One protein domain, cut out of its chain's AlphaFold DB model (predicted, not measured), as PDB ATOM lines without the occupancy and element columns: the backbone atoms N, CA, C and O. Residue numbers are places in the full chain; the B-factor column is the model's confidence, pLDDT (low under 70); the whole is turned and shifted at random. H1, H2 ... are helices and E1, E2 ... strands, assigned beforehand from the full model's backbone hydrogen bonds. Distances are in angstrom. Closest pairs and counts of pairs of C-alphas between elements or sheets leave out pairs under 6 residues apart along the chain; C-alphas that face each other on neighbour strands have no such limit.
ATOM      1  N   ALA A   2     203.839 208.520 137.298       64.88
ATOM      2  CA  ALA A   2     205.147 207.932 136.993       64.88
ATOM      3  C   ALA A   2     206.172 209.055 136.764       64.88
ATOM      4  O   ALA A   2     205.840 210.049 136.114       64.88
ATOM      5  N   GLU A   3     207.373 208.918 137.322       78.81
ATOM      6  CA  GLU A   3     208.461 209.866 137.085       78.81
ATOM      7  C   GLU A   3     208.857 209.824 135.605       78.81
ATOM      8  O   GLU A   3     209.042 208.753 135.021       78.81
ATOM      9  N   LEU A   4     208.940 210.998 134.978       87.62
ATOM     10  CA  LEU A   4     209.435 211.107 133.610       87.62
ATOM     11  C   LEU A   4     210.932 210.794 133.612       87.62
ATOM     12  O   LEU A   4     211.678 211.341 134.416       87.62
ATOM     13  N   ASN A   5     211.384 209.947 132.688       95.06
ATOM     14  CA  ASN A   5     212.813 209.824 132.409       95.06
ATOM     15  C   ASN A   5     213.256 210.921 131.423       95.06
ATOM     16  O   ASN A   5     212.436 211.488 130.697       95.06
ATOM     17  N   GLY A   6     214.563 211.201 131.361       95.25
ATOM     18  CA  GLY A   6     215.101 212.270 130.511       95.25
ATOM     19  C   GLY A   6     214.759 212.122 129.023       95.25
ATOM     20  O   GLY A   6     214.495 213.116 128.351       95.25
ATOM     21  N   LYS A   7     214.674 210.888 128.505       96.69
ATOM     22  CA  LYS A   7     214.307 210.630 127.102       96.69
ATOM     23  C   LYS A   7     212.864 211.040 126.814       96.69
ATOM     24  O   LYS A   7     212.596 211.656 125.785       96.69
ATOM     25  N   GLU A   8     211.947 210.714 127.718       97.38
ATOM     26  CA  GLU A   8     210.538 211.074 127.586       97.38
ATOM     27  C   GLU A   8     210.325 212.581 127.764       97.38
ATOM     28  O   GLU A   8     209.635 213.203 126.956       97.38
ATOM     29  N   ALA A   9     210.983 213.194 128.753       97.75
ATOM     30  CA  ALA A   9     210.946 214.642 128.944       97.75
ATOM     31  C   ALA A   9     211.452 215.391 127.698       97.75
ATOM     32  O   ALA A   9     210.797 216.325 127.235       97.75
ATOM     33  N   LEU A  10     212.564 214.936 127.109       98.19
ATOM     34  CA  LEU A  10     213.129 215.508 125.887       98.19
ATOM     35  C   LEU A  10     212.190 215.362 124.683       98.19
ATOM     36  O   LEU A  10     211.986 216.316 123.932       98.19
ATOM     37  N   ARG A  11     211.591 214.179 124.509       98.38
ATOM     38  CA  ARG A  11     210.626 213.903 123.438       98.38
ATOM     39  C   ARG A  11     209.431 214.853 123.510       98.38
ATOM     40  O   ARG A  11     209.071 215.444 122.493       98.38
ATOM     41  N   ILE A  12     208.857 215.024 124.705       98.44
ATOM     42  CA  ILE A  12     207.759 215.969 124.943       98.44
ATOM     43  C   ILE A  12     208.235 217.394 124.667       98.44
ATOM     44  O   ILE A  12     207.570 218.121 123.940       98.44
ATOM     45  N   ALA A  13     209.389 217.799 125.200       98.62
ATOM     46  CA  ALA A  13     209.880 219.165 125.080       98.62
ATOM     47  C   ALA A  13     210.121 219.595 123.619       98.62
ATOM     48  O   ALA A  13     209.638 220.649 123.204       98.62
ATOM     49  N   ILE A  14     210.789 218.764 122.811       98.75
ATOM     50  CA  ILE A  14     210.962 219.023 121.370       98.75
ATOM     51  C   ILE A  14     209.610 218.963 120.645       98.75
ATOM     52  O   ILE A  14     209.338 219.779 119.765       98.75
ATOM     53  N   GLY A  15     208.745 218.019 121.027       98.69
ATOM     54  CA  GLY A  15     207.391 217.895 120.490       98.69
ATOM     55  C   GLY A  15     206.542 219.151 120.694       98.69
ATOM     56  O   GLY A  15     205.841 219.564 119.771       98.69
ATOM     57  N   LEU A  16     206.653 219.790 121.860       98.69
ATOM     58  CA  LEU A  16     205.987 221.055 122.165       98.69
ATOM     59  C   LEU A  16     206.480 222.183 121.264       98.69
ATOM     60  O   LEU A  16     205.655 222.873 120.664       98.69
ATOM     61  N   PHE A  17     207.797 222.337 121.097       98.75
ATOM     62  CA  PHE A  17     208.311 223.375 120.207       98.75
ATOM     63  C   PHE A  17     207.857 223.130 118.765       98.75
ATOM     64  O   PHE A  17     207.289 224.031 118.156       98.75
ATOM     65  N   ARG A  18     207.971 221.891 118.265       98.69
ATOM     66  CA  ARG A  18     207.489 221.482 116.931       98.69
ATOM     67  C   ARG A  18     206.003 221.785 116.698       98.69
ATOM     68  O   ARG A  18     205.604 222.081 115.574       98.69
ATOM     69  N   ALA A  19     205.176 221.654 117.734       98.44
ATOM     70  CA  ALA A  19     203.739 221.908 117.654       98.44
ATOM     71  C   ALA A  19     203.383 223.407 117.663       98.44
ATOM     72  O   ALA A  19     202.255 223.768 117.320       98.44
ATOM     73  N   SER A  20     204.315 224.283 118.048       98.31
ATOM     74  CA  SER A  20     204.107 225.732 118.069       98.31
ATOM     75  C   SER A  20     204.196 226.363 116.672       98.31
ATOM     76  O   SER A  20     204.746 225.791 115.731       98.31
ATOM     77  N   ALA A  21     203.656 227.576 116.520       97.75
ATOM     78  CA  ALA A  21     203.879 228.369 115.310       97.75
ATOM     79  C   ALA A  21     205.331 228.873 115.221       97.75
ATOM     80  O   ALA A  21     205.862 229.024 114.119       97.75
ATOM     81  N   ASP A  22     205.984 229.082 116.367       98.06
ATOM     82  CA  ASP A  22     207.335 229.631 116.456       98.06
ATOM     83  C   ASP A  22     208.374 228.729 115.792       98.06
ATOM     84  O   ASP A  22     209.287 229.236 115.148       98.06
ATOM     85  N   SER A  23     208.211 227.403 115.816       98.25
ATOM     86  CA  SER A  23     209.141 226.492 115.131       98.25
ATOM     87  C   SER A  23     209.088 226.571 113.601       98.25
ATOM     88  O   SER A  23     209.902 225.943 112.932       98.25
ATOM     89  N   LYS A  24     208.115 227.292 113.033       98.06
ATOM     90  CA  LYS A  24     207.975 227.518 111.583       98.06
ATOM     91  C   LYS A  24     208.490 228.889 111.149       98.06
ATOM     92  O   LYS A  24     208.494 229.182 109.957       98.06
ATOM     93  N   SER A  25     208.872 229.736 112.101       97.81
ATOM     94  CA  SER A  25     209.483 231.031 111.811       97.81
ATOM     95  C   SER A  25     210.878 230.862 111.199       97.81
ATOM     96  O   SER A  25     211.493 229.797 111.307       97.81
ATOM     97  N   THR A  26     211.374 231.914 110.542       96.94
ATOM     98  CA  THR A  26     212.684 231.918 109.868       96.94
ATOM     99  C   THR A  26     213.828 231.542 110.809       96.94
ATOM    100  O   THR A  26     214.732 230.814 110.412       96.94
ATOM    101  N   ASP A  27     213.775 232.011 112.053       95.94
ATOM    102  CA  ASP A  27     214.748 231.724 113.103       95.94
ATOM    103  C   ASP A  27     214.408 230.450 113.899       95.94
ATOM    104  O   ASP A  27     215.314 229.751 114.345       95.94
ATOM    105  N   GLY A  28     213.132 230.066 114.016       98.06
ATOM    106  CA  GLY A  28     212.728 228.847 114.728       98.06
ATOM    107  C   GLY A  28     212.949 227.527 113.979       98.06
ATOM    108  O   GLY A  28     213.268 226.514 114.607       98.06
ATOM    109  N   ALA A  29     212.815 227.499 112.650       98.25
ATOM    110  CA  ALA A  29     212.967 226.263 111.873       98.25
ATOM    111  C   ALA A  29     214.396 225.668 111.916       98.25
ATOM    112  O   ALA A  29     214.529 224.448 112.105       98.25
ATOM    113  N   PRO A  30     215.477 226.474 111.814       97.56
ATOM    114  CA  PRO A  30     216.840 225.993 112.039       97.56
ATOM    115  C   PRO A  30     217.047 225.425 113.448       97.56
ATOM    116  O   PRO A  30     217.672 224.374 113.590       97.56
ATOM    117  N   VAL A  31     216.473 226.066 114.474       98.25
ATOM    118  CA  VAL A  31     216.547 225.606 115.872       98.25
ATOM    119  C   VAL A  31     215.890 224.244 116.039       98.25
ATOM    120  O   VAL A  31     216.505 223.333 116.588       98.25
ATOM    121  N   LEU A  32     214.673 224.063 115.518       98.62
ATOM    122  CA  LEU A  32     213.984 222.772 115.587       98.62
ATOM    123  C   LEU A  32     214.806 221.671 114.904       98.62
ATOM    124  O   LEU A  32     215.021 220.613 115.494       98.62
ATOM    125  N   THR A  33     215.307 221.946 113.696       98.12
ATOM    126  CA  THR A  33     216.163 221.008 112.954       98.12
ATOM    127  C   THR A  33     217.384 220.618 113.786       98.12
ATOM    128  O   THR A  33     217.728 219.438 113.882       98.12
ATOM    129  N   LYS A  34     218.021 221.600 114.440       97.75
ATOM    130  CA  LYS A  34     219.211 221.360 115.253       97.75
ATOM    131  C   LYS A  34     218.918 220.542 116.507       97.75
ATOM    132  O   LYS A  34     219.695 219.648 116.839       97.75
ATOM    133  N   LEU A  35     217.795 220.802 117.171       98.44
ATOM    134  CA  LEU A  35     217.360 220.044 118.344       98.44
ATOM    135  C   LEU A  35     217.034 218.588 117.999       98.44
ATOM    136  O   LEU A  35     217.423 217.684 118.737       98.44
ATOM    137  N   GLU A  36     216.369 218.338 116.872       98.44
ATOM    138  CA  GLU A  36     216.073 216.979 116.404       98.44
ATOM    139  C   GLU A  36     217.348 216.199 116.057       98.44
ATOM    140  O   GLU A  36     217.489 215.034 116.444       98.44
ATOM    141  N   GLU A  37     218.301 216.846 115.381       98.00
ATOM    142  CA  GLU A  37     219.621 216.278 115.096       98.00
ATOM    143  C   GLU A  37     220.368 215.944 116.396       98.00
ATOM    144  O   GLU A  37     220.823 214.813 116.582       98.00
ATOM    145  N   ALA A  38     220.459 216.905 117.322       97.62
ATOM    146  CA  ALA A  38     221.152 216.732 118.592       97.62
ATOM    147  C   ALA A  38     220.522 215.614 119.437       97.62
ATOM    148  O   ALA A  38     221.246 214.771 119.966       97.62
ATOM    149  N   ALA A  39     219.190 215.541 119.507       97.94
ATOM    150  CA  ALA A  39     218.480 214.471 120.206       97.94
ATOM    151  C   ALA A  39     218.764 213.092 119.591       97.94
ATOM    152  O   ALA A  39     219.051 212.140 120.317       97.94
ATOM    153  N   LYS A  40     218.737 212.981 118.254       97.88
ATOM    154  CA  LYS A  40     219.038 211.728 117.539       97.88
ATOM    155  C   LYS A  40     220.474 211.256 117.781       97.88
ATOM    156  O   LYS A  40     220.714 210.053 117.848       97.88
ATOM    157  N   LEU A  41     221.411 212.192 117.909       97.44
ATOM    158  CA  LEU A  41     222.828 211.921 118.159       97.44
ATOM    159  C   LEU A  41     223.177 211.759 119.649       97.44
ATOM    160  O   LEU A  41     224.343 211.541 119.964       97.44
ATOM    161  N   GLY A  42     222.212 211.894 120.565       97.19
ATOM    162  CA  GLY A  42     222.479 211.850 122.007       97.19
ATOM    163  C   GLY A  42     223.319 213.029 122.515       97.19
ATOM    164  O   GLY A  42     224.005 212.906 123.521       97.19
ATOM    165  N   LYS A  43     223.284 214.170 121.817       97.81
ATOM    166  CA  LYS A  43     224.004 215.405 122.175       97.81
ATOM    167  C   LYS A  43     223.218 216.330 123.104       97.81
ATOM    168  O   LYS A  43     223.691 217.424 123.389       97.81
ATOM    169  N   ILE A  44     222.036 215.914 123.548       98.25
ATOM    170  CA  ILE A  44     221.275 216.608 124.586       98.25
ATOM    171  C   ILE A  44     221.384 215.773 125.854       98.25
ATOM    172  O   ILE A  44     220.880 214.649 125.892       98.25
ATOM    173  N   VAL A  45     222.072 216.305 126.860       97.94
ATOM    174  CA  VAL A  45     222.353 215.606 128.120       97.94
ATOM    175  C   VAL A  45     221.756 216.363 129.298       97.94
ATOM    176  O   VAL A  45     221.588 217.580 129.245       97.94
ATOM    177  N   PHE A  46     221.424 215.626 130.355       98.12
ATOM    178  CA  PHE A  46     220.946 216.187 131.612       98.12
ATOM    179  C   PHE A  46     222.040 216.042 132.664       98.12
ATOM    180  O   PHE A  46     222.562 214.943 132.836       98.12
ATOM    181  N   GLU A  47     222.388 217.139 133.330       96.75
ATOM    182  CA  GLU A  47     223.417 217.169 134.374       96.75
ATOM    183  C   GLU A  47     223.134 218.277 135.406       96.75
ATOM    184  O   GLU A  47     222.216 219.088 135.246       96.75
ATOM    185  N   ASN A  48     223.906 218.318 136.490       96.12
ATOM    186  CA  ASN A  48     223.845 219.408 137.461       96.12
ATOM    187  C   ASN A  48     224.705 220.592 136.991       96.12
ATOM    188  O   ASN A  48     225.932 220.528 137.038       96.12
ATOM    189  N   LEU A  49     224.053 221.685 136.586       95.12
ATOM    190  CA  LEU A  49     224.706 222.877 136.035       95.12
ATOM    191  C   LEU A  49     224.963 223.995 137.061       95.12
ATOM    192  O   LEU A  49     225.174 225.145 136.682       95.12
ATOM    193  N   GLY A  50     224.903 223.707 138.365       90.56
ATOM    194  CA  GLY A  50     225.269 224.692 139.393       90.56
ATOM    195  C   GLY A  50     224.397 225.955 139.406       90.56
ATOM    196  O   GLY A  50     224.871 227.021 139.787       90.56
ATOM    197  N   GLY A  51     223.132 225.839 138.992       90.06
ATOM    198  CA  GLY A  51     222.156 226.935 138.981       90.06
ATOM    199  C   GLY A  51     221.740 227.417 137.590       90.06
ATOM    200  O   GLY A  51     220.742 228.126 137.502       90.06
ATOM    201  N   LEU A  52     222.433 227.010 136.521       92.62
ATOM    202  CA  LEU A  52     222.005 227.289 135.145       92.62
ATOM    203  C   LEU A  52     220.906 226.322 134.698       92.62
ATOM    204  O   LEU A  52     220.895 225.150 135.072       92.62
ATOM    205  N   GLU A  53     219.987 226.780 133.859       96.12
ATOM    206  CA  GLU A  53     218.963 225.917 133.266       96.12
ATOM    207  C   GLU A  53     219.438 225.165 132.024       96.12
ATOM    208  O   GLU A  53     219.026 224.021 131.809       96.12
ATOM    209  N   GLY A  54     220.309 225.792 131.242       96.62
ATOM    210  CA  GLY A  54     220.883 225.250 130.023       96.62
ATOM    211  C   GLY A  54     222.265 225.838 129.758       96.62
ATOM    212  O   GLY A  54     222.606 226.894 130.291       96.62
ATOM    213  N   ASP A  55     223.064 225.106 128.989       95.62
ATOM    214  CA  ASP A  55     224.342 225.564 128.450       95.62
ATOM    215  C   ASP A  55     224.663 224.787 127.164       95.62
ATOM    216  O   ASP A  55     224.398 223.582 127.060       95.62
ATOM    217  N   THR A  56     225.294 225.440 126.196       95.06
ATOM    218  CA  THR A  56     225.676 224.843 124.920       95.06
ATOM    219  C   THR A  56     227.175 224.934 124.718       95.06
ATOM    220  O   THR A  56     227.765 226.006 124.597       95.06
ATOM    221  N   ASN A  57     227.820 223.778 124.566       93.62
ATOM    222  CA  ASN A  57     229.196 223.746 124.099       93.62
ATOM    223  C   ASN A  57     229.225 224.022 122.589       93.62
ATOM    224  O   ASN A  57     228.984 223.120 121.785       93.62
ATOM    225  N   LEU A  58     229.543 225.262 122.207       89.25
ATOM    226  CA  LEU A  58     229.561 225.709 120.807       89.25
ATOM    227  C   LEU A  58     230.530 224.913 119.916       89.25
ATOM    228  O   LEU A  58     230.293 224.771 118.718       89.25
ATOM    229  N   THR A  59     231.600 224.351 120.487       88.94
ATOM    230  CA  THR A  59     232.596 223.565 119.743       88.94
ATOM    231  C   THR A  59     232.080 222.169 119.406       88.94
ATOM    232  O   THR A  59     232.264 221.681 118.292       88.94
ATOM    233  N   THR A  60     231.445 221.491 120.364       91.69
ATOM    234  CA  THR A  60     230.989 220.100 120.188       91.69
ATOM    235  C   THR A  60     229.527 219.999 119.744       91.69
ATOM    236  O   THR A  60     229.094 218.954 119.233       91.69
ATOM    237  N   GLY A  61     228.763 221.080 119.918       91.69
ATOM    238  CA  GLY A  61     227.317 221.141 119.733       91.69
ATOM    239  C   GLY A  61     226.542 220.329 120.772       91.69
ATOM    240  O   GLY A  61     225.438 219.879 120.470       91.69
ATOM    241  N   VAL A  62     227.139 220.056 121.938       96.81
ATOM    242  CA  VAL A  62     226.458 219.387 123.056       96.81
ATOM    243  C   VAL A  62     225.632 220.417 123.818       96.81
ATOM    244  O   VAL A  62     226.178 221.417 124.282       96.81
ATOM    245  N   ILE A  63     224.338 220.136 123.956       98.00
ATOM    246  CA  ILE A  63     223.374 220.919 124.727       98.00
ATOM    247  C   ILE A  63     223.198 220.234 126.080       98.00
ATOM    248  O   ILE A  63     222.844 219.054 126.153       98.00
ATOM    249  N   ARG A  64     223.466 220.963 127.153       98.25
ATOM    250  CA  ARG A  64     223.417 220.474 128.530       98.25
ATOM    251  C   ARG A  64     222.243 221.154 129.205       98.25
ATOM    252  O   ARG A  64     222.118 222.369 129.142       98.25
ATOM    253  N   MET A  65     221.368 220.365 129.811       98.50
ATOM    254  CA  MET A  65     220.172 220.841 130.496       98.50
ATOM    255  C   MET A  65     220.242 220.458 131.966       98.50
ATOM    256  O   MET A  65     220.691 219.366 132.308       98.50
ATOM    257  N   SER A  66     219.738 221.321 132.840       98.00
ATOM    258  CA  SER A  66     219.642 220.990 134.260       98.00
ATOM    259  C   SER A  66     218.719 219.788 134.503       98.00
ATOM    260  O   SER A  66     217.585 219.769 134.020       98.00
ATOM    261  N   GLU A  67     219.156 218.811 135.302       96.69
ATOM    262  CA  GLU A  67     218.388 217.583 135.604       96.69
ATOM    263  C   GLU A  67     216.979 217.848 136.139       96.69
ATOM    264  O   GLU A  67     216.032 217.146 135.779       96.69
ATOM    265  N   TYR A  68     216.801 218.891 136.952       95.75
ATOM    266  CA  TYR A  68     215.495 219.202 137.536       95.75
ATOM    267  C   TYR A  68     214.424 219.508 136.467       95.75
ATOM    268  O   TYR A  68     213.232 219.324 136.714       95.75
ATOM    269  N   LEU A  69     214.831 219.921 135.257       97.00
ATOM    270  CA  LEU A  69     213.922 220.212 134.146       97.00
ATOM    271  C   LEU A  69     213.248 218.959 133.571       97.00
ATOM    272  O   LEU A  69     212.246 219.089 132.867       97.00
ATOM    273  N   ILE A  70     213.735 217.751 133.887       97.38
ATOM    274  CA  ILE A  70     213.102 216.488 133.473       97.38
ATOM    275  C   ILE A  70     211.645 216.419 133.963       97.38
ATOM    276  O   ILE A  70     210.761 215.957 133.238       97.38
ATOM    277  N   ALA A  71     211.372 216.935 135.165       96.50
ATOM    278  CA  ALA A  71     210.029 216.981 135.740       96.50
ATOM    279  C   ALA A  71     209.124 218.068 135.117       96.50
ATOM    280  O   ALA A  71     207.905 218.036 135.300       96.50
ATOM    281  N   GLU A  72     209.689 219.010 134.359       96.69
ATOM    282  CA  GLU A  72     208.996 220.184 133.820       96.69
ATOM    283  C   GLU A  72     209.191 220.314 132.296       96.69
ATOM    284  O   GLU A  72     209.793 221.282 131.826       96.69
ATOM    285  N   PRO A  73     208.649 219.399 131.467       97.12
ATOM    286  CA  PRO A  73     208.934 219.357 130.028       97.12
ATOM    287  C   PRO A  73     208.565 220.645 129.268       97.12
ATOM    288  O   PRO A  73     209.195 220.977 128.266       97.12
ATOM    289  N   ALA A  74     207.578 221.409 129.749       97.44
ATOM    290  CA  ALA A  74     207.254 222.715 129.176       97.44
ATOM    291  C   ALA A  74     208.370 223.744 129.439       97.44
ATOM    292  O   ALA A  74     208.811 224.417 128.509       97.44
ATOM    293  N   LYS A  75     208.887 223.813 130.673       96.88
ATOM    294  CA  LYS A  75     210.025 224.672 131.032       96.88
ATOM    295  C   LYS A  75     211.311 224.205 130.347       96.88
ATOM    296  O   LYS A  75     212.042 225.032 129.810       96.88
ATOM    297  N   LEU A  76     211.538 222.892 130.281       98.19
ATOM    298  CA  LEU A  76     212.620 222.291 129.502       98.19
ATOM    299  C   LEU A  76     212.575 222.751 128.042       98.19
ATOM    300  O   LEU A  76     213.596 223.166 127.508       98.19
ATOM    301  N   SER A  77     211.399 222.728 127.405       98.50
ATOM    302  CA  SER A  77     211.270 223.128 125.998       98.50
ATOM    303  C   SER A  77     211.666 224.583 125.750       98.50
ATOM    304  O   SER A  77     212.280 224.879 124.733       98.50
ATOM    305  N   ILE A  78     211.368 225.484 126.688       97.62
ATOM    306  CA  ILE A  78     211.726 226.905 126.592       97.62
ATOM    307  C   ILE A  78     213.240 227.085 126.582       97.62
ATOM    308  O   ILE A  78     213.770 227.859 125.789       97.62
ATOM    309  N   TRP A  79     213.940 226.384 127.470       97.94
ATOM    310  CA  TRP A  79     215.392 226.478 127.544       97.94
ATOM    311  C   TRP A  79     216.078 225.732 126.403       97.94
ATOM    312  O   TRP A  79     217.030 226.254 125.841       97.94
ATOM    313  N   LEU A  80     215.532 224.596 125.957       98.31
ATOM    314  CA  LEU A  80     216.014 223.919 124.750       98.31
ATOM    315  C   LEU A  80     215.927 224.806 123.510       98.31
ATOM    316  O   LEU A  80     216.807 224.728 122.667       98.31
ATOM    317  N   VAL A  81     214.902 225.650 123.373       98.38
ATOM    318  CA  VAL A  81     214.828 226.595 122.247       98.38
ATOM    319  C   VAL A  81     215.980 227.598 122.282       98.38
ATOM    320  O   VAL A  81     216.568 227.869 121.240       98.38
ATOM    321  N   HIS A  82     216.330 228.110 123.462       97.69
ATOM    322  CA  HIS A  82     217.460 229.024 123.624       97.69
ATOM    323  C   HIS A  82     218.798 228.332 123.322       97.69
ATOM    324  O   HIS A  82     219.526 228.770 122.439       97.69
ATOM    325  N   GLU A  83     219.071 227.187 123.951       97.62
ATOM    326  CA  GLU A  83     220.307 226.424 123.715       97.62
ATOM    327  C   GLU A  83     220.408 225.868 122.283       97.62
ATOM    328  O   GLU A  83     221.464 225.838 121.652       97.62
ATOM    329  N   GLY A  84     219.275 225.460 121.713       97.38
ATOM    330  CA  GLY A  84     219.185 225.025 120.327       97.38
ATOM    331  C   GLY A  84     219.511 226.143 119.337       97.38
ATOM    332  O   GLY A  84     220.037 225.853 118.263       97.38
ATOM    333  N   PHE A  85     219.243 227.401 119.700       97.69
ATOM    334  CA  PHE A  85     219.646 228.570 118.921       97.69
ATOM    335  C   PHE A  85     221.162 228.721 118.896       97.69
ATOM    336  O   PHE A  85     221.739 228.739 117.806       97.69
ATOM    337  N   HIS A  86     221.809 228.689 120.063       95.25
ATOM    338  CA  HIS A  86     223.272 228.688 120.186       95.25
ATOM    339  C   HIS A  86     223.909 227.595 119.325       95.25
ATOM    340  O   HIS A  86     224.807 227.845 118.515       95.25
ATOM    341  N   ALA A  87     223.376 226.374 119.413       94.38
ATOM    342  CA  ALA A  87     223.849 225.237 118.625       94.38
ATOM    343  C   ALA A  87     223.608 225.388 117.108       94.38
ATOM    344  O   ALA A  87     224.318 224.768 116.305       94.38
ATOM    345  N   ALA A  88     222.600 226.161 116.694       94.12
ATOM    346  CA  ALA A  88     222.246 226.387 115.294       94.12
ATOM    347  C   ALA A  88     223.010 227.562 114.665       94.12
ATOM    348  O   ALA A  88     223.293 227.518 113.465       94.12
ATOM    349  N   ALA A  89     223.382 228.576 115.453       86.38
ATOM    350  CA  ALA A  89     223.967 229.825 114.971       86.38
ATOM    351  C   ALA A  89     225.331 229.650 114.268       86.38
ATOM    352  O   ALA A  89     225.740 230.527 113.509       86.38
ATOM    353  N   LYS A  90     226.033 228.518 114.457       68.31
ATOM    354  CA  LYS A  90     227.369 228.209 113.882       68.31
ATOM    355  C   LYS A  90     228.430 229.300 114.111       68.31
ATOM    356  O   LYS A  90     229.463 229.297 113.440       68.31
ATOM    357  N   ARG A  91     228.209 230.223 115.046       65.50
ATOM    358  CA  ARG A  91     229.189 231.239 115.429       65.50
ATOM    359  C   ARG A  91     230.035 230.636 116.544       65.50
ATOM    360  O   ARG A  91     229.502 230.135 117.525       65.50
ATOM    361  N   GLY A  92     231.356 230.619 116.380       63.28
ATOM    362  CA  GLY A  92     232.287 230.050 117.366       63.28
ATOM    363  C   GLY A  92     232.363 230.824 118.692       63.28
ATOM    364  O   GLY A  92     233.205 230.511 119.528       63.28
ATOM    365  N   SER A  93     231.518 231.841 118.872       72.19
ATOM    366  CA  SER A  93     231.394 232.676 120.062       72.19
ATOM    367  C   SER A  93     229.955 233.158 120.221       72.19
ATOM    368  O   SER A  93     229.293 233.445 119.223       72.19
ATOM    369  N   LEU A  94     229.523 233.299 121.473       78.94
ATOM    370  CA  LEU A  94     228.287 233.983 121.843       78.94
ATOM    371  C   LEU A  94     228.432 235.481 121.556       78.94
ATOM    372  O   LEU A  94     229.333 236.122 122.095       78.94
ATOM    373  N   GLU A  95     227.580 236.031 120.697       88.44
ATOM    374  CA  GLU A  95     227.577 237.452 120.327       88.44
ATOM    375  C   GLU A  95     226.317 238.130 120.876       88.44
ATOM    376  O   GLU A  95     225.295 237.482 121.070       88.44
ATOM    377  N   ILE A  96     226.362 239.450 121.096       91.50
ATOM    378  CA  ILE A  96     225.207 240.197 121.630       91.50
ATOM    379  C   ILE A  96     223.971 240.027 120.733       91.50
ATOM    380  O   ILE A  96     222.875 239.812 121.244       91.50
ATOM    381  N   ASP A  97     224.140 240.109 119.410       92.31
ATOM    382  CA  ASP A  97     223.030 239.988 118.454       92.31
ATOM    383  C   ASP A  97     222.381 238.607 118.524       92.31
ATOM    384  O   ASP A  97     221.161 238.491 118.595       92.31
ATOM    385  N   GLU A  98     223.220 237.574 118.557       93.31
ATOM    386  CA  GLU A  98     222.803 236.182 118.642       93.31
ATOM    387  C   GLU A  98     222.026 235.936 119.946       93.31
ATOM    388  O   GLU A  98     220.896 235.457 119.891       93.31
ATOM    389  N   GLU A  99     222.540 236.383 121.096       94.38
ATOM    390  CA  GLU A  99     221.832 236.258 122.374       94.38
ATOM    391  C   GLU A  99     220.486 237.002 122.353       94.38
ATOM    392  O   GLU A  99     219.478 236.499 122.848       94.38
ATOM    393  N   ILE A 100     220.410 238.197 121.760       94.56
ATOM    394  CA  ILE A 100     219.137 238.926 121.665       94.56
ATOM    395  C   ILE A 100     218.137 238.175 120.787       94.56
ATOM    396  O   ILE A 100     216.951 238.106 121.133       94.56
ATOM    397  N   GLU A 101     218.580 237.628 119.658       94.69
ATOM    398  CA  GLU A 101     217.745 236.842 118.751       94.69
ATOM    399  C   GLU A 101     217.263 235.550 119.423       94.69
ATOM    400  O   GLU A 101     216.056 235.279 119.426       94.69
ATOM    401  N   SER A 102     218.155 234.814 120.091       96.31
ATOM    402  CA  SER A 102     217.817 233.578 120.802       96.31
ATOM    403  C   SER A 102     216.824 233.830 121.937       96.31
ATOM    404  O   SER A 102     215.818 233.124 122.056       96.31
ATOM    405  N   ARG A 103     217.021 234.895 122.728       96.50
ATOM    406  CA  ARG A 103     216.077 235.322 123.775       96.50
ATOM    407  C   ARG A 103     214.759 235.829 123.211       96.50
ATOM    408  O   ARG A 103     213.715 235.630 123.830       96.50
ATOM    409  N   SER A 104     214.773 236.452 122.035       96.38
ATOM    410  CA  SER A 104     213.554 236.894 121.358       96.38
ATOM    411  C   SER A 104     212.717 235.706 120.890       96.38
ATOM    412  O   SER A 104     211.513 235.684 121.150       96.38
ATOM    413  N   LEU A 105     213.331 234.694 120.267       97.56
ATOM    414  CA  LEU A 105     212.643 233.449 119.916       97.56
ATOM    415  C   LEU A 105     212.132 232.730 121.173       97.56
ATOM    416  O   LEU A 105     210.969 232.324 121.217       97.56
ATOM    417  N   GLN A 106     212.968 232.630 122.211       97.81
ATOM    418  CA  GLN A 106     212.595 232.043 123.496       97.81
ATOM    419  C   GLN A 106     211.365 232.740 124.096       97.81
ATOM    420  O   GLN A 106     210.444 232.063 124.549       97.81
ATOM    421  N   ALA A 107     211.309 234.074 124.066       97.38
ATOM    422  CA  ALA A 107     210.178 234.848 124.571       97.38
ATOM    423  C   ALA A 107     208.891 234.609 123.765       97.38
ATOM    424  O   ALA A 107     207.839 234.373 124.361       97.38
ATOM    425  N   ARG A 108     208.955 234.614 122.425       97.00
ATOM    426  CA  ARG A 108     207.779 234.324 121.581       97.00
ATOM    427  C   ARG A 108     207.240 232.919 121.839       97.00
ATOM    428  O   ARG A 108     206.048 232.745 122.086       97.00
ATOM    429  N   TYR A 109     208.131 231.933 121.917       98.12
ATOM    430  CA  TYR A 109     207.732 230.567 122.240       98.12
ATOM    431  C   TYR A 109     207.172 230.431 123.665       98.12
ATOM    432  O   TYR A 109     206.186 229.721 123.889       98.12
ATOM    433  N   TRP A 110     207.722 231.167 124.633       97.38
ATOM    434  CA  TRP A 110     207.157 231.250 125.980       97.38
ATOM    435  C   TRP A 110     205.709 231.761 125.942       97.38
ATOM    436  O   TRP A 110     204.835 231.186 126.594       97.38
ATOM    437  N   GLN A 111     205.421 232.795 125.144       96.69
ATOM    438  CA  GLN A 111     204.061 233.309 124.956       96.69
ATOM    439  C   GLN A 111     203.126 232.241 124.366       96.69
ATOM    440  O   GLN A 111     202.009 232.066 124.864       96.69
ATOM    441  N   SER A 112     203.587 231.475 123.372       96.94
ATOM    442  CA  SER A 112     202.842 230.333 122.822       96.94
ATOM    443  C   SER A 112     202.510 229.293 123.897       96.94
ATOM    444  O   SER A 112     201.366 228.845 123.999       96.94
ATOM    445  N   LEU A 113     203.462 228.951 124.769       97.31
ATOM    446  CA  LEU A 113     203.212 228.050 125.897       97.31
ATOM    447  C   LEU A 113     202.280 228.650 126.952       97.31
ATOM    448  O   LEU A 113     201.527 227.908 127.570       97.31
ATOM    449  N   MET A 114     202.259 229.965 127.166       96.62
ATOM    450  CA  MET A 114     201.262 230.580 128.052       96.62
ATOM    451  C   MET A 114     199.838 230.463 127.498       96.62
ATOM    452  O   MET A 114     198.915 230.166 128.256       96.62
ATOM    453  N   ALA A 115     199.650 230.646 126.187       96.38
ATOM    454  CA  ALA A 115     198.369 230.373 125.518       96.38
ATOM    455  C   ALA A 115     198.017 228.868 125.539       96.38
ATOM    456  O   ALA A 115     196.846 228.457 125.570       96.38
ATOM    457  N   GLY A 116     199.068 228.056 125.606       97.44
ATOM    458  CA  GLY A 116     199.073 226.629 125.832       97.44
ATOM    459  C   GLY A 116     199.166 225.841 124.539       97.44
ATOM    460  O   GLY A 116     198.313 225.950 123.660       97.44
ATOM    461  N   VAL A 117     200.193 225.001 124.471       98.12
ATOM    462  CA  VAL A 117     200.525 224.182 123.304       98.12
ATOM    463  C   VAL A 117     200.083 222.748 123.562       98.12
ATOM    464  O   VAL A 117     200.330 222.194 124.635       98.12
ATOM    465  N   SER A 118     199.411 222.147 122.584       98.00
ATOM    466  CA  SER A 118     198.959 220.758 122.666       98.00
ATOM    467  C   SER A 118     199.967 219.820 122.015       98.00
ATOM    468  O   SER A 118     200.355 220.022 120.868       98.00
ATOM    469  N   PHE A 119     200.338 218.758 122.722       97.94
ATOM    470  CA  PHE A 119     201.159 217.670 122.205       97.94
ATOM    471  C   PHE A 119     200.562 216.341 122.673       97.94
ATOM    472  O   PHE A 119     200.275 216.173 123.858       97.94
ATOM    473  N   GLU A 120     200.303 215.433 121.728       96.81
ATOM    474  CA  GLU A 120     199.721 214.102 121.985       96.81
ATOM    475  C   GLU A 120     198.448 214.131 122.847       96.81
ATOM    476  O   GLU A 120     198.277 213.371 123.795       96.81
ATOM    477  N   GLY A 121     197.538 215.054 122.527       96.31
ATOM    478  CA  GLY A 121     196.251 215.183 123.217       96.31
ATOM    479  C   GLY A 121     196.319 215.850 124.594       96.31
ATOM    480  O   GLY A 121     195.272 216.096 125.191       96.31
ATOM    481  N   LYS A 122     197.510 216.209 125.092       97.12
ATOM    482  CA  LYS A 122     197.681 216.962 126.339       97.12
ATOM    483  C   LYS A 122     198.075 218.409 126.056       97.12
ATOM    484  O   LYS A 122     198.963 218.676 125.252       97.12
ATOM    485  N   LYS A 123     197.427 219.346 126.752       97.56
ATOM    486  CA  LYS A 123     197.772 220.772 126.727       97.56
ATOM    487  C   LYS A 123     198.820 221.077 127.797       97.56
ATOM    488  O   LYS A 123     198.658 220.683 128.952       97.56
ATOM    489  N   TYR A 124     199.874 221.787 127.413       98.00
ATOM    490  CA  TYR A 124     200.964 222.208 128.287       98.00
ATOM    491  C   TYR A 124     200.998 223.725 128.378       98.00
ATOM    492  O   TYR A 124     200.839 224.415 127.372       98.00
ATOM    493  N   THR A 125     201.215 224.229 129.590       97.31
ATOM    494  CA  THR A 125     201.267 225.663 129.878       97.31
ATOM    495  C   THR A 125     202.404 226.001 130.823       97.31
ATOM    496  O   THR A 125     202.788 225.175 131.652       97.31
ATOM    497  N   VAL A 126     202.884 227.239 130.754       95.69
ATOM    498  CA  VAL A 126     203.850 227.805 131.704       95.69
ATOM    499  C   VAL A 126     203.300 229.089 132.320       95.69
ATOM    500  O   VAL A 126     202.385 229.709 131.780       95.69
ATOM    501  N   LYS A 127     203.856 229.493 133.463       94.12
ATOM    502  CA  LYS A 127     203.571 230.804 134.060       94.12
ATOM    503  C   LYS A 127     204.379 231.895 133.351       94.12
ATOM    504  O   LYS A 127     205.384 231.601 132.708       94.12
ATOM    505  N   SER A 128     203.942 233.147 133.488       87.75
ATOM    506  CA  SER A 128     204.710 234.308 133.017       87.75
ATOM    507  C   SER A 128     206.079 234.393 133.704       87.75
ATOM    508  O   SER A 128     206.238 233.910 134.828       87.75
ATOM    509  N   GLY A 129     207.043 235.032 133.044       85.50
ATOM    510  CA  GLY A 129     208.396 235.251 133.552       85.50
ATOM    511  C   GLY A 129     208.983 236.590 133.098       85.50
ATOM    512  O   GLY A 129     208.439 237.253 132.215       85.50
ATOM    513  N   MET A 130     210.117 236.973 133.692       87.69
ATOM    514  CA  MET A 130     210.808 238.247 133.429       87.69
ATOM    515  C   MET A 130     211.169 238.439 131.949       87.69
ATOM    516  O   MET A 130     211.037 239.543 131.426       87.69
ATOM    517  N   LEU A 131     211.571 237.371 131.250       89.44
ATOM    518  CA  LEU A 131     211.934 237.430 129.832       89.44
ATOM    519  C   LEU A 131     210.797 237.983 128.957       89.44
ATOM    520  O   LEU A 131     211.049 238.775 128.052       89.44
ATOM    521  N   LEU A 132     209.545 237.616 129.239       90.19
ATOM    522  CA  LEU A 132     208.395 238.133 128.495       90.19
ATOM    523  C   LEU A 132     208.193 239.626 128.725       90.19
ATOM    524  O   LEU A 132     207.941 240.362 127.777       90.19
ATOM    525  N   GLU A 133     208.334 240.086 129.969       90.12
ATOM    526  CA  GLU A 133     208.264 241.514 130.278       90.12
ATOM    527  C   GLU A 133     209.337 242.292 129.509       90.12
ATOM    528  O   GLU A 133     209.032 243.310 128.882       90.12
ATOM    529  N   MET A 134     210.573 241.782 129.501       90.94
ATOM    530  CA  MET A 134     211.664 242.373 128.730       90.94
ATOM    531  C   MET A 134     211.359 242.356 127.232       90.94
ATOM    532  O   MET A 134     211.573 243.362 126.565       90.94
ATOM    533  N   HIS A 135     210.808 241.268 126.694       91.31
ATOM    534  CA  HIS A 135     210.432 241.185 125.285       91.31
ATOM    535  C   HIS A 135     209.369 242.222 124.901       91.31
ATOM    536  O   HIS A 135     209.594 243.010 123.987       91.31
ATOM    537  N   TYR A 136     208.254 242.305 125.637       89.81
ATOM    538  CA  TYR A 136     207.179 243.263 125.344       89.81
ATOM    539  C   TYR A 136     207.626 244.717 125.472       89.81
ATOM    540  O   TYR A 136     207.187 245.576 124.709       89.81
ATOM    541  N   LYS A 137     208.517 244.999 126.427       90.50
ATOM    542  CA  LYS A 137     209.114 246.323 126.586       90.50
ATOM    543  C   LYS A 137     210.257 246.572 125.607       90.50
ATOM    544  O   LYS A 137     210.864 247.624 125.711       90.50
ATOM    545  N   ASN A 138     210.590 245.655 124.694       92.06
ATOM    546  CA  ASN A 138     211.774 245.723 123.828       92.06
ATOM    547  C   ASN A 138     213.099 245.916 124.605       92.06
ATOM    548  O   ASN A 138     214.018 246.561 124.117       92.06
ATOM    549  N   ARG A 139     213.229 245.379 125.822       93.19
ATOM    550  CA  ARG A 139     214.386 245.524 126.732       93.19
ATOM    551  C   ARG A 139     215.269 244.281 126.862       93.19
ATOM    552  O   ARG A 139     216.093 244.207 127.766       93.19
ATOM    553  N   ILE A 140     215.147 243.316 125.949       94.44
ATOM    554  CA  ILE A 140     216.010 242.118 125.950       94.44
ATOM    555  C   ILE A 140     217.491 242.510 125.940       94.44
ATOM    556  O   ILE A 140     218.252 241.997 126.748       94.44
ATOM    557  N   LEU A 141     217.885 243.472 125.105       94.38
ATOM    558  CA  LEU A 141     219.263 243.961 125.058       94.38
ATOM    559  C   LEU A 141     219.741 244.560 126.390       94.38
ATOM    560  O   LEU A 141     220.890 244.349 126.756       94.38
ATOM    561  N   ASP A 142     218.885 245.266 127.138       94.62
ATOM    562  CA  ASP A 142     219.279 245.790 128.455       94.62
ATOM    563  C   ASP A 142     219.595 244.640 129.412       94.62
ATOM    564  O   ASP A 142     220.616 244.670 130.091       94.62
ATOM    565  N   TRP A 143     218.768 243.590 129.405       93.38
ATOM    566  CA  TRP A 143     218.989 242.398 130.215       93.38
ATOM    567  C   TRP A 143     220.232 241.607 129.784       93.38
ATOM    568  O   TRP A 143     221.038 241.248 130.642       93.38
ATOM    569  N   VAL A 144     220.449 241.402 128.482       92.94
ATOM    570  CA  VAL A 144     221.665 240.755 127.950       92.94
ATOM    571  C   VAL A 144     222.917 241.500 128.411       92.94
ATOM    572  O   VAL A 144     223.862 240.885 128.895       92.94
ATOM    573  N   LEU A 145     222.900 242.834 128.382       91.75
ATOM    574  CA  LEU A 145     224.011 243.658 128.862       91.75
ATOM    575  C   LEU A 145     224.170 243.684 130.392       91.75
ATOM    576  O   LEU A 145     225.093 244.332 130.875       91.75
ATOM    577  N   THR A 146     223.327 242.999 131.171       90.19
ATOM    578  CA  THR A 146     223.583 242.758 132.608       90.19
ATOM    579  C   THR A 146     224.344 241.462 132.872       90.19
ATOM    580  O   THR A 146     224.866 241.269 133.970       90.19
ATOM    581  N   MET A 147     224.412 240.568 131.884       88.25
ATOM    582  CA  MET A 147     225.045 239.266 132.038       88.25
ATOM    583  C   MET A 147     226.578 239.396 131.943       88.25
ATOM    584  O   MET A 147     227.077 240.044 131.014       88.25
ATOM    585  N   PRO A 148     227.346 238.749 132.845       83.12
ATOM    586  CA  PRO A 148     228.805 238.881 132.910       83.12
ATOM    587  C   PRO A 148     229.544 238.603 131.593       83.12
ATOM    588  O   PRO A 148     230.556 239.246 131.304       83.12
ATOM    589  N   ASP A 149     229.027 237.673 130.785       82.25
ATOM    590  CA  ASP A 149     229.612 237.284 129.500       82.25
ATOM    591  C   ASP A 149     229.545 238.377 128.428       82.25
ATOM    592  O   ASP A 149     230.372 238.383 127.514       82.25
ATOM    593  N   TYR A 150     228.603 239.315 128.553       81.88
ATOM    594  CA  TYR A 150     228.371 240.381 127.577       81.88
ATOM    595  C   TYR A 150     228.776 241.767 128.106       81.88
ATOM    596  O   TYR A 150     228.939 242.709 127.326       81.88
ATOM    597  N   THR A 151     229.024 241.907 129.413       69.12
ATOM    598  CA  THR A 151     229.540 243.144 130.017       69.12
ATOM    599  C   THR A 151     231.056 243.272 129.863       69.12
ATOM    600  O   THR A 151     231.781 242.588 130.572       69.12
ATOM    601  N   ASN A 152     231.534 244.194 129.010       57.00
ATOM    602  CA  ASN A 152     232.899 244.776 128.915       57.00
ATOM    603  C   ASN A 152     234.146 243.856 128.867       57.00
ATOM    604  O   ASN A 152     235.211 244.324 128.474       57.00
TER     605      ASN A 152
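What this domain is: This is residues 2 to 152 of the 273 residues of an uncharacterized protein of Reyranella sp. CPCC 100927 (UniProt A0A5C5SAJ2). A small sheet, E1 E3 E2, covers one side of a core helix, H4; the long helix H5 packs on the far side of H4, and the helical hairpin H1 H2 crosses it. The short helices H6 and H7 sit on H5, and the strand hairpin E4 E5 lies at one end, by H1 and the end of H5. The 151 printed residues have seven named helices and five named strands, in the order H1 H2 E1 E2 E3 H3 H4 H5 E4 E5 H6 H7; the class is mostly helix, and the larger sheet is mixed. The whole is compact, with a radius of gyration of the C-alphas of 14.4 A and spans of 46 by 33 by 30 A.

How they stand to each other: Look first at E3, residues 62 to 66, the inner strand. E1, residues 44 to 47, is its parallel neighbour, with N 45 and O 63 2.9 A apart; E2, residues 54 to 57, is antiparallel to E3 in a hairpin, with N 64 and O 55 at 2.8 A. H4, residues 73 to 88, has a kink of 30 degrees near residue 82 and is on this sheet at a height of 8.6 A, over E3 and E2, forming two layers, a helix on one face of a sheet. H4 is the hub, touching four helices. H5, residues 96 to 115, touches it at His 82 and Ser 102, C-alphas 5.4 A apart, in a hairpin at a shallow tilt of 26 degrees, opposite ways. H1, residues 6 to 19, touches H4 about perpendicular at 76 degrees, closest at C-alphas 13 and 77, 4.3 A. H2, residues 28 to 40, touches H4 with residues 30 to 35 alone, closest at C-alphas 31 and 84, 5.2 A. H3, residues 67 to 71, and H4 touch only at the corner, and only just, with 3 pairs of C-alphas within 8 A. H6, residues 130 to 136, touches H5 at C-alphas 132 and 107, 5.4 A; H7, residues 140 to 144, touches H5 at C-alphas 141 and 100, 6.1 A. E4, residues 117 to 119, and E5, residues 122 to 124, form an antiparallel hairpin, with N 124 and O 117 at 2.8 A. Each O i to N i+4 pair is within hydrogen-bond range in H1, H2, H4, H5, H6 and H7; H3 has 0 of 1, but 2 of 2 O i to N i+3 pairs.

Where its parts are: Find C-alpha 6 at (215.101, 212.270, 130.511), where H1 begins; it runs 19.7 A. H2 spans 18.5 A, H4 21.1 A and E3 13.2 A. H5 starts at C-alpha 96, (225.207, 240.197, 121.630), and runs 28.8 A. H7 ends at C-alpha 144, (221.665, 240.755, 127.950).

The domain as a whole: The C-alphas farthest apart, those of Gly 121 and Asn 152, are 47.4 A apart. The printed part has no cut, and no link is long. Confidence is under 70 at residue 2, residues 90 to 92 and residues 151 to 152.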